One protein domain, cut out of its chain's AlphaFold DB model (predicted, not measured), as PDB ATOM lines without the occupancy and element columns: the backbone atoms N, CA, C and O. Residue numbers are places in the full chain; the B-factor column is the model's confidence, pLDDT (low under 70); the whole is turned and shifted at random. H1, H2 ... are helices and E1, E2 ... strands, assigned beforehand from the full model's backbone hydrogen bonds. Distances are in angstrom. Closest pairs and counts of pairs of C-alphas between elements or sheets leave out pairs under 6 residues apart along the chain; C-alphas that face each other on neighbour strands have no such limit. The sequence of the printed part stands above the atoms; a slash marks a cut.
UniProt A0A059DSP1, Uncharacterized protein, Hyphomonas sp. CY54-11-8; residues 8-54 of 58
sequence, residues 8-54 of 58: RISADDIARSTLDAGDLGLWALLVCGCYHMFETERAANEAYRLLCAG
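This is residues 8 to 54 of the 58 residues of an uncharacterized protein of Hyphomonas sp. CY54-11-8 (UniProt A0A059DSP1). A two-stranded hairpin, E1 and E2, stands in the middle of a flat outline, only just flat, with the longer helix H2 to one side and short H1 with the looping link after it to the other. The 47 printed residues hold, in order, H1, E1, E2 and H2; the sheet E1 - E2 is antiparallel and the class is mixed, helices and strands. The whole is only just compact, close to loose, with a radius of gyration of the C-alphas of 10.9 A and spans of 32 by 21 by 12 A.

H1 is residues 11 to 15, 6.2 A long, from C-alpha 11 at (134.393, 153.854, 141.078). E1, residues 27 to 31, and E2, residues 34 to 38, each measure 13.1 A. H2, residues 41 to 52, measures 16.2 A and ends at C-alpha 52 at (133.001, 151.663, 167.902).

H1 is apart from E2 and H2. The hairpin strands E1 and E2 run at 153 degrees, with N 29 and O 36 2.9 A apart, within hydrogen-bond range. The closest C-alphas of E1 and H2, Trp 27 and Glu 41, are 6.1 A apart. In H1 and H2 every O i to N i+4 pair is within hydrogen-bond range.

The farthest C-alphas, Ala 21 and Ala 53, are 31.9 A apart. The printed part has no cut; the link H1 to E1 is long. No printed residue is under 70 in pLDDT.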
ATOM      1  N   ARG A   8     137.643 155.317 151.294       96.50
ATOM      2  CA  ARG A   8     137.327 156.239 150.202       96.50
ATOM      3  C   ARG A   8     136.423 155.554 149.195       96.50
ATOM      4  O   ARG A   8     136.756 154.461 148.745       96.50
ATOM      5  N   ILE A   9     135.341 156.226 148.815       95.06
ATOM      6  CA  ILE A   9     134.435 155.759 147.766       95.06
ATOM      7  C   ILE A   9     135.221 155.641 146.462       95.06
ATOM      8  O   ILE A   9     135.837 156.605 145.996       95.06
ATOM      9  N   SER A  10     135.203 154.445 145.885       95.00
ATOM     10  CA  SER A  10     135.823 154.132 144.605       95.00
ATOM     11  C   SER A  10     134.793 154.095 143.473       95.00
ATOM     12  O   SER A  10     133.582 154.096 143.694       95.00
ATOM     13  N   ALA A  11     135.273 154.021 142.231       94.44
ATOM     14  CA  ALA A  11     134.393 153.854 141.078       94.44
ATOM     15  C   ALA A  11     133.641 152.507 141.098       94.44
ATOM     16  O   ALA A  11     132.526 152.429 140.590       94.44
ATOM     17  N   ASP A  12     134.227 151.460 141.694       94.00
ATOM     18  CA  ASP A  12     133.568 150.154 141.845       94.00
ATOM     19  C   ASP A  12     132.422 150.230 142.866       94.00
ATOM     20  O   ASP A  12     131.360 149.661 142.628       94.00
ATOM     21  N   ASP A  13     132.585 151.006 143.946       91.25
ATOM     22  CA  ASP A  13     131.511 151.251 144.919       91.25
ATOM     23  C   ASP A  13     130.321 151.957 144.267       91.25
ATOM     24  O   ASP A  13     129.177 151.556 144.469       91.25
ATOM     25  N   ILE A  14     130.586 152.968 143.436       92.38
ATOM     26  CA  ILE A  14     129.549 153.685 142.680       92.38
ATOM     27  C   ILE A  14     128.841 152.737 141.711       92.38
ATOM     28  O   ILE A  14     127.617 152.676 141.695       92.38
ATOM     29  N   ALA A  15     129.591 151.932 140.953       92.44
ATOM     30  CA  ALA A  15     129.018 151.001 139.979       92.44
ATOM     31  C   ALA A  15     128.133 149.909 140.612       92.44
ATOM     32  O   ALA A  15     127.273 149.344 139.934       92.44
ATOM     33  N   ARG A  16     128.354 149.585 141.891       89.38
ATOM     34  CA  ARG A  16     127.647 148.518 142.621       89.38
ATOM     35  C   ARG A  16     126.562 149.023 143.566       89.38
ATOM     36  O   ARG A  16     125.926 148.209 144.235       89.38
ATOM     37  N   SER A  17     126.356 150.332 143.647       87.75
ATOM     38  CA  SER A  17     125.425 150.957 144.583       87.75
ATOM     39  C   SER A  17     124.558 152.010 143.890       87.75
ATOM     40  O   SER A  17     124.535 152.119 142.668       87.75
ATOM     41  N   THR A  18     123.792 152.759 144.681       87.75
ATOM     42  CA  THR A  18     122.998 153.906 144.221       87.75
ATOM     43  C   THR A  18     123.713 155.237 144.473       87.75
ATOM     44  O   THR A  18     123.041 156.254 144.613       87.75
ATOM     45  N   LEU A  19     125.042 155.224 144.638       89.25
ATOM     46  CA  LEU A  19     125.847 156.432 144.837       89.25
ATOM     47  C   LEU A  19     125.990 157.217 143.531       89.25
ATOM     48  O   LEU A  19     125.989 156.638 142.441       89.25
ATOM     49  N   ASP A  20     126.163 158.528 143.652       91.94
ATOM     50  CA  ASP A  20     126.348 159.403 142.505       91.94
ATOM     51  C   ASP A  20     127.831 159.536 142.142       91.94
ATOM     52  O   ASP A  20     128.735 159.404 142.968       91.94
ATOM     53  N   ALA A  21     128.108 159.883 140.880       91.31
ATOM     54  CA  ALA A  21     129.476 160.152 140.425       91.31
ATOM     55  C   ALA A  21     130.162 161.288 141.214       91.31
ATOM     56  O   ALA A  21     131.389 161.336 141.280       91.31
ATOM     57  N   GLY A  22     129.374 162.191 141.813       92.00
ATOM     58  CA  GLY A  22     129.860 163.272 142.673       92.00
ATOM     59  C   GLY A  22     130.411 162.803 144.023       92.00
ATOM     60  O   GLY A  22     131.187 163.536 144.632       92.00
ATOM     61  N   ASP A  23     130.083 161.584 144.455       92.31
ATOM     62  CA  ASP A  23     130.538 161.025 145.733       92.31
ATOM     63  C   ASP A  23     131.924 160.371 145.630       92.31
ATOM     64  O   ASP A  23     132.521 159.968 146.634       92.31
ATOM     65  N   LEU A  24     132.469 160.259 144.412       94.69
ATOM     66  CA  LEU A  24     133.759 159.629 144.160       94.69
ATOM     67  C   LEU A  24     134.873 160.310 144.966       94.69
ATOM     68  O   LEU A  24     135.140 161.503 144.830       94.69
ATOM     69  N   GLY A  25     135.587 159.518 145.766       94.12
ATOM     70  CA  GLY A  25     136.706 159.985 146.579       94.12
ATOM     71  C   GLY A  25     136.325 160.593 147.932       94.12
ATOM     72  O   GLY A  25     137.240 160.859 148.720       94.12
ATOM     73  N   LEU A  26     135.031 160.758 148.241       96.12
ATOM     74  CA  LEU A  26     134.584 161.074 149.600       96.12
ATOM     75  C   LEU A  26     134.933 159.936 150.562       96.12
ATOM     76  O   LEU A  26     135.101 158.777 150.170       96.12
ATOM     77  N   TRP A  27     135.039 160.270 151.845       97.19
ATOM     78  CA  TRP A  27     135.199 159.272 152.894       97.19
ATOM     79  C   TRP A  27     133.840 158.744 153.321       97.19
ATOM     80  O   TRP A  27     132.922 159.525 153.544       97.19
ATOM     81  N   ALA A  28     133.717 157.433 153.482       95.12
ATOM     82  CA  ALA A  28     132.469 156.797 153.859       95.12
ATOM     83  C   ALA A  28     132.643 155.776 154.983       95.12
ATOM     84  O   ALA A  28     133.679 155.122 155.113       95.12
ATOM     85  N   LEU A  29     131.583 155.628 155.774       93.31
ATOM     86  CA  LEU A  29     131.367 154.524 156.702       93.31
ATOM     87  C   LEU A  29     130.140 153.727 156.267       93.31
ATOM     88  O   LEU A  29     129.080 154.311 156.051       93.31
ATOM     89  N   LEU A  30     130.272 152.401 156.190       90.38
ATOM     90  CA  LEU A  30     129.151 151.505 155.913       90.38
ATOM     91  C   LEU A  30     128.552 151.010 157.234       90.38
ATOM     92  O   LEU A  30     129.134 150.165 157.918       90.38
ATOM     93  N   VAL A  31     127.383 151.537 157.591       88.31
ATOM     94  CA  VAL A  31     126.693 151.236 158.851       88.31
ATOM     95  C   VAL A  31     125.319 150.674 158.529       88.31
ATOM     96  O   VAL A  31     124.500 151.348 157.913       88.31
ATOM     97  N   CYS A  32     125.060 149.423 158.916       87.06
ATOM     98  CA  CYS A  32     123.775 148.750 158.675       87.06
ATOM     99  C   CYS A  32     123.299 148.792 157.203       87.06
ATOM    100  O   CYS A  32     122.100 148.819 156.948       87.06
ATOM    101  N   GLY A  33     124.228 148.794 156.239       86.56
ATOM    102  CA  GLY A  33     123.916 148.872 154.805       86.56
ATOM    103  C   GLY A  33     123.759 150.293 154.249       86.56
ATOM    104  O   GLY A  33     123.515 150.439 153.057       86.56
ATOM    105  N   CYS A  34     123.934 151.326 155.075       88.44
ATOM    106  CA  CYS A  34     123.887 152.728 154.666       88.44
ATOM    107  C   CYS A  34     125.292 153.335 154.604       88.44
ATOM    108  O   CYS A  34     126.112 153.114 155.499       88.44
ATOM    109  N   TYR A  35     125.550 154.136 153.571       90.88
ATOM    110  CA  TYR A  35     126.766 154.939 153.458       90.88
ATOM    111  C   TYR A  35     126.587 156.257 154.216       90.88
ATOM    112  O   TYR A  35     125.697 157.047 153.907       90.88
ATOM    113  N   HIS A  36     127.451 156.508 155.196       92.44
ATOM    114  CA  HIS A  36     127.585 157.804 155.858       92.44
ATOM    115  C   HIS A  36     128.816 158.505 155.295       92.44
ATOM    116  O   HIS A  36     129.929 158.016 155.490       92.44
ATOM    117  N   MET A  37     128.608 159.607 154.575       94.12
ATOM    118  CA  MET A  37     129.646 160.286 153.799       94.12
ATOM    119  C   MET A  37     130.221 161.493 154.541       94.12
ATOM    120  O   MET A  37     129.521 162.202 155.259       94.12
ATOM    121  N   PHE A  38     131.513 161.728 154.340       95.19
ATOM    122  CA  PHE A  38     132.295 162.770 154.983       95.19
ATOM    123  C   PHE A  38     133.286 163.367 153.981       95.19
ATOM    124  O   PHE A  38     133.940 162.653 153.220       95.19
ATOM    125  N   GLU A  39     133.476 164.684 154.039       93.62
ATOM    126  CA  GLU A  39     134.441 165.382 153.177       93.62
ATOM    127  C   GLU A  39     135.901 165.112 153.572       93.62
ATOM    128  O   GLU A  39     136.812 165.224 152.754       93.62
ATOM    129  N   THR A  40     136.154 164.760 154.838       95.75
ATOM    130  CA  THR A  40     137.516 164.597 155.364       95.75
ATOM    131  C   THR A  40     137.708 163.269 156.082       95.75
ATOM    132  O   THR A  40     136.823 162.778 156.784       95.75
ATOM    133  N   GLU A  41     138.927 162.737 155.980       96.00
ATOM    134  CA  GLU A  41     139.352 161.522 156.682       96.00
ATOM    135  C   GLU A  41     139.188 161.659 158.197       96.00
ATOM    136  O   GLU A  41     138.797 160.716 158.884       96.00
ATOM    137  N   ARG A  42     139.477 162.856 158.722       96.12
ATOM    138  CA  ARG A  42     139.383 163.157 160.150       96.12
ATOM    139  C   ARG A  42     137.951 163.000 160.656       96.12
ATOM    140  O   ARG A  42     137.760 162.331 161.666       96.12
ATOM    141  N   ALA A  43     136.973 163.575 159.954       95.00
ATOM    142  CA  ALA A  43     135.564 163.478 160.332       95.00
ATOM    143  C   ALA A  43     135.064 162.024 160.284       95.00
ATOM    144  O   ALA A  43     134.415 161.562 161.220       95.00
ATOM    145  N   ALA A  44     135.447 161.274 159.246       95.38
ATOM    146  CA  ALA A  44     135.078 159.868 159.127       95.38
ATOM    147  C   ALA A  44     135.695 159.006 160.244       95.38
ATOM    148  O   ALA A  44     135.018 158.172 160.843       95.38
ATOM    149  N   ASN A  45     136.967 159.235 160.586       95.06
ATOM    150  CA  ASN A  45     137.627 158.538 161.692       95.06
ATOM    151  C   ASN A  45     137.031 158.895 163.059       95.06
ATOM    152  O   ASN A  45     136.954 158.038 163.938       95.06
ATOM    153  N   GLU A  46     136.614 160.143 163.261       94.50
ATOM    154  CA  GLU A  46     135.932 160.566 164.485       94.50
ATOM    155  C   GLU A  46     134.583 159.849 164.642       94.50
ATOM    156  O   GLU A  46     134.345 159.216 165.674       94.50
ATOM    157  N   ALA A  47     133.765 159.832 163.587       92.69
ATOM    158  CA  ALA A  47     132.510 159.084 163.560       92.69
ATOM    159  C   ALA A  47     132.727 157.578 163.800       92.69
ATOM    160  O   ALA A  47     132.010 156.965 164.591       92.69
ATOM    161  N   TYR A  48     133.760 156.986 163.193       93.69
ATOM    162  CA  TYR A  48     134.102 155.576 163.387       93.69
ATOM    163  C   TYR A  48     134.441 155.247 164.843       93.69
ATOM    164  O   TYR A  48     133.977 154.237 165.372       93.69
ATOM    165  N   ARG A  49     135.218 156.108 165.518       92.94
ATOM    166  CA  ARG A  49     135.565 155.921 166.935       92.94
ATOM    167  C   ARG A  49     134.333 155.987 167.829       92.94
ATOM    168  O   ARG A  49     134.194 155.145 168.712       92.94
ATOM    169  N   LEU A  50     133.444 156.953 167.590       91.06
ATOM    170  CA  LEU A  50     132.186 157.083 168.332       91.06
ATOM    171  C   LEU A  50     131.305 155.842 168.142       91.06
ATOM    172  O   LEU A  50     130.833 155.261 169.118       91.06
ATOM    173  N   LEU A  51     131.173 155.379 166.900       89.12
ATOM    174  CA  LEU A  51     130.399 154.190 166.568       89.12
ATOM    175  C   LEU A  51     130.984 152.918 167.208       89.12
ATOM    176  O   LEU A  51     130.241 152.118 167.774       89.12
ATOM    177  N   CYS A  52     132.312 152.756 167.201       89.31
ATOM    178  CA  CYS A  52     133.001 151.663 167.902       89.31
ATOM    179  C   CYS A  52     132.792 151.704 169.423       89.31
ATOM    180  O   CYS A  52     132.754 150.656 170.064       89.31
ATOM    181  N   ALA A  53     132.635 152.897 170.001       90.12
ATOM    182  CA  ALA A  53     132.324 153.086 171.416       90.12
ATOM    183  C   ALA A  53     130.834 152.856 171.752       90.12
ATOM    184  O   ALA A  53     130.440 153.008 172.906       90.12
ATOM    185  N   GLY A  54     129.999 152.499 170.767       85.31
ATOM    186  CA  GLY A  54     128.556 152.316 170.947       85.31
ATOM    187  C   GLY A  54     127.773 153.628 171.040       85.31
ATOM    188  O   GLY A  54     126.608 153.622 171.439       85.31
TER     189      GLY A  54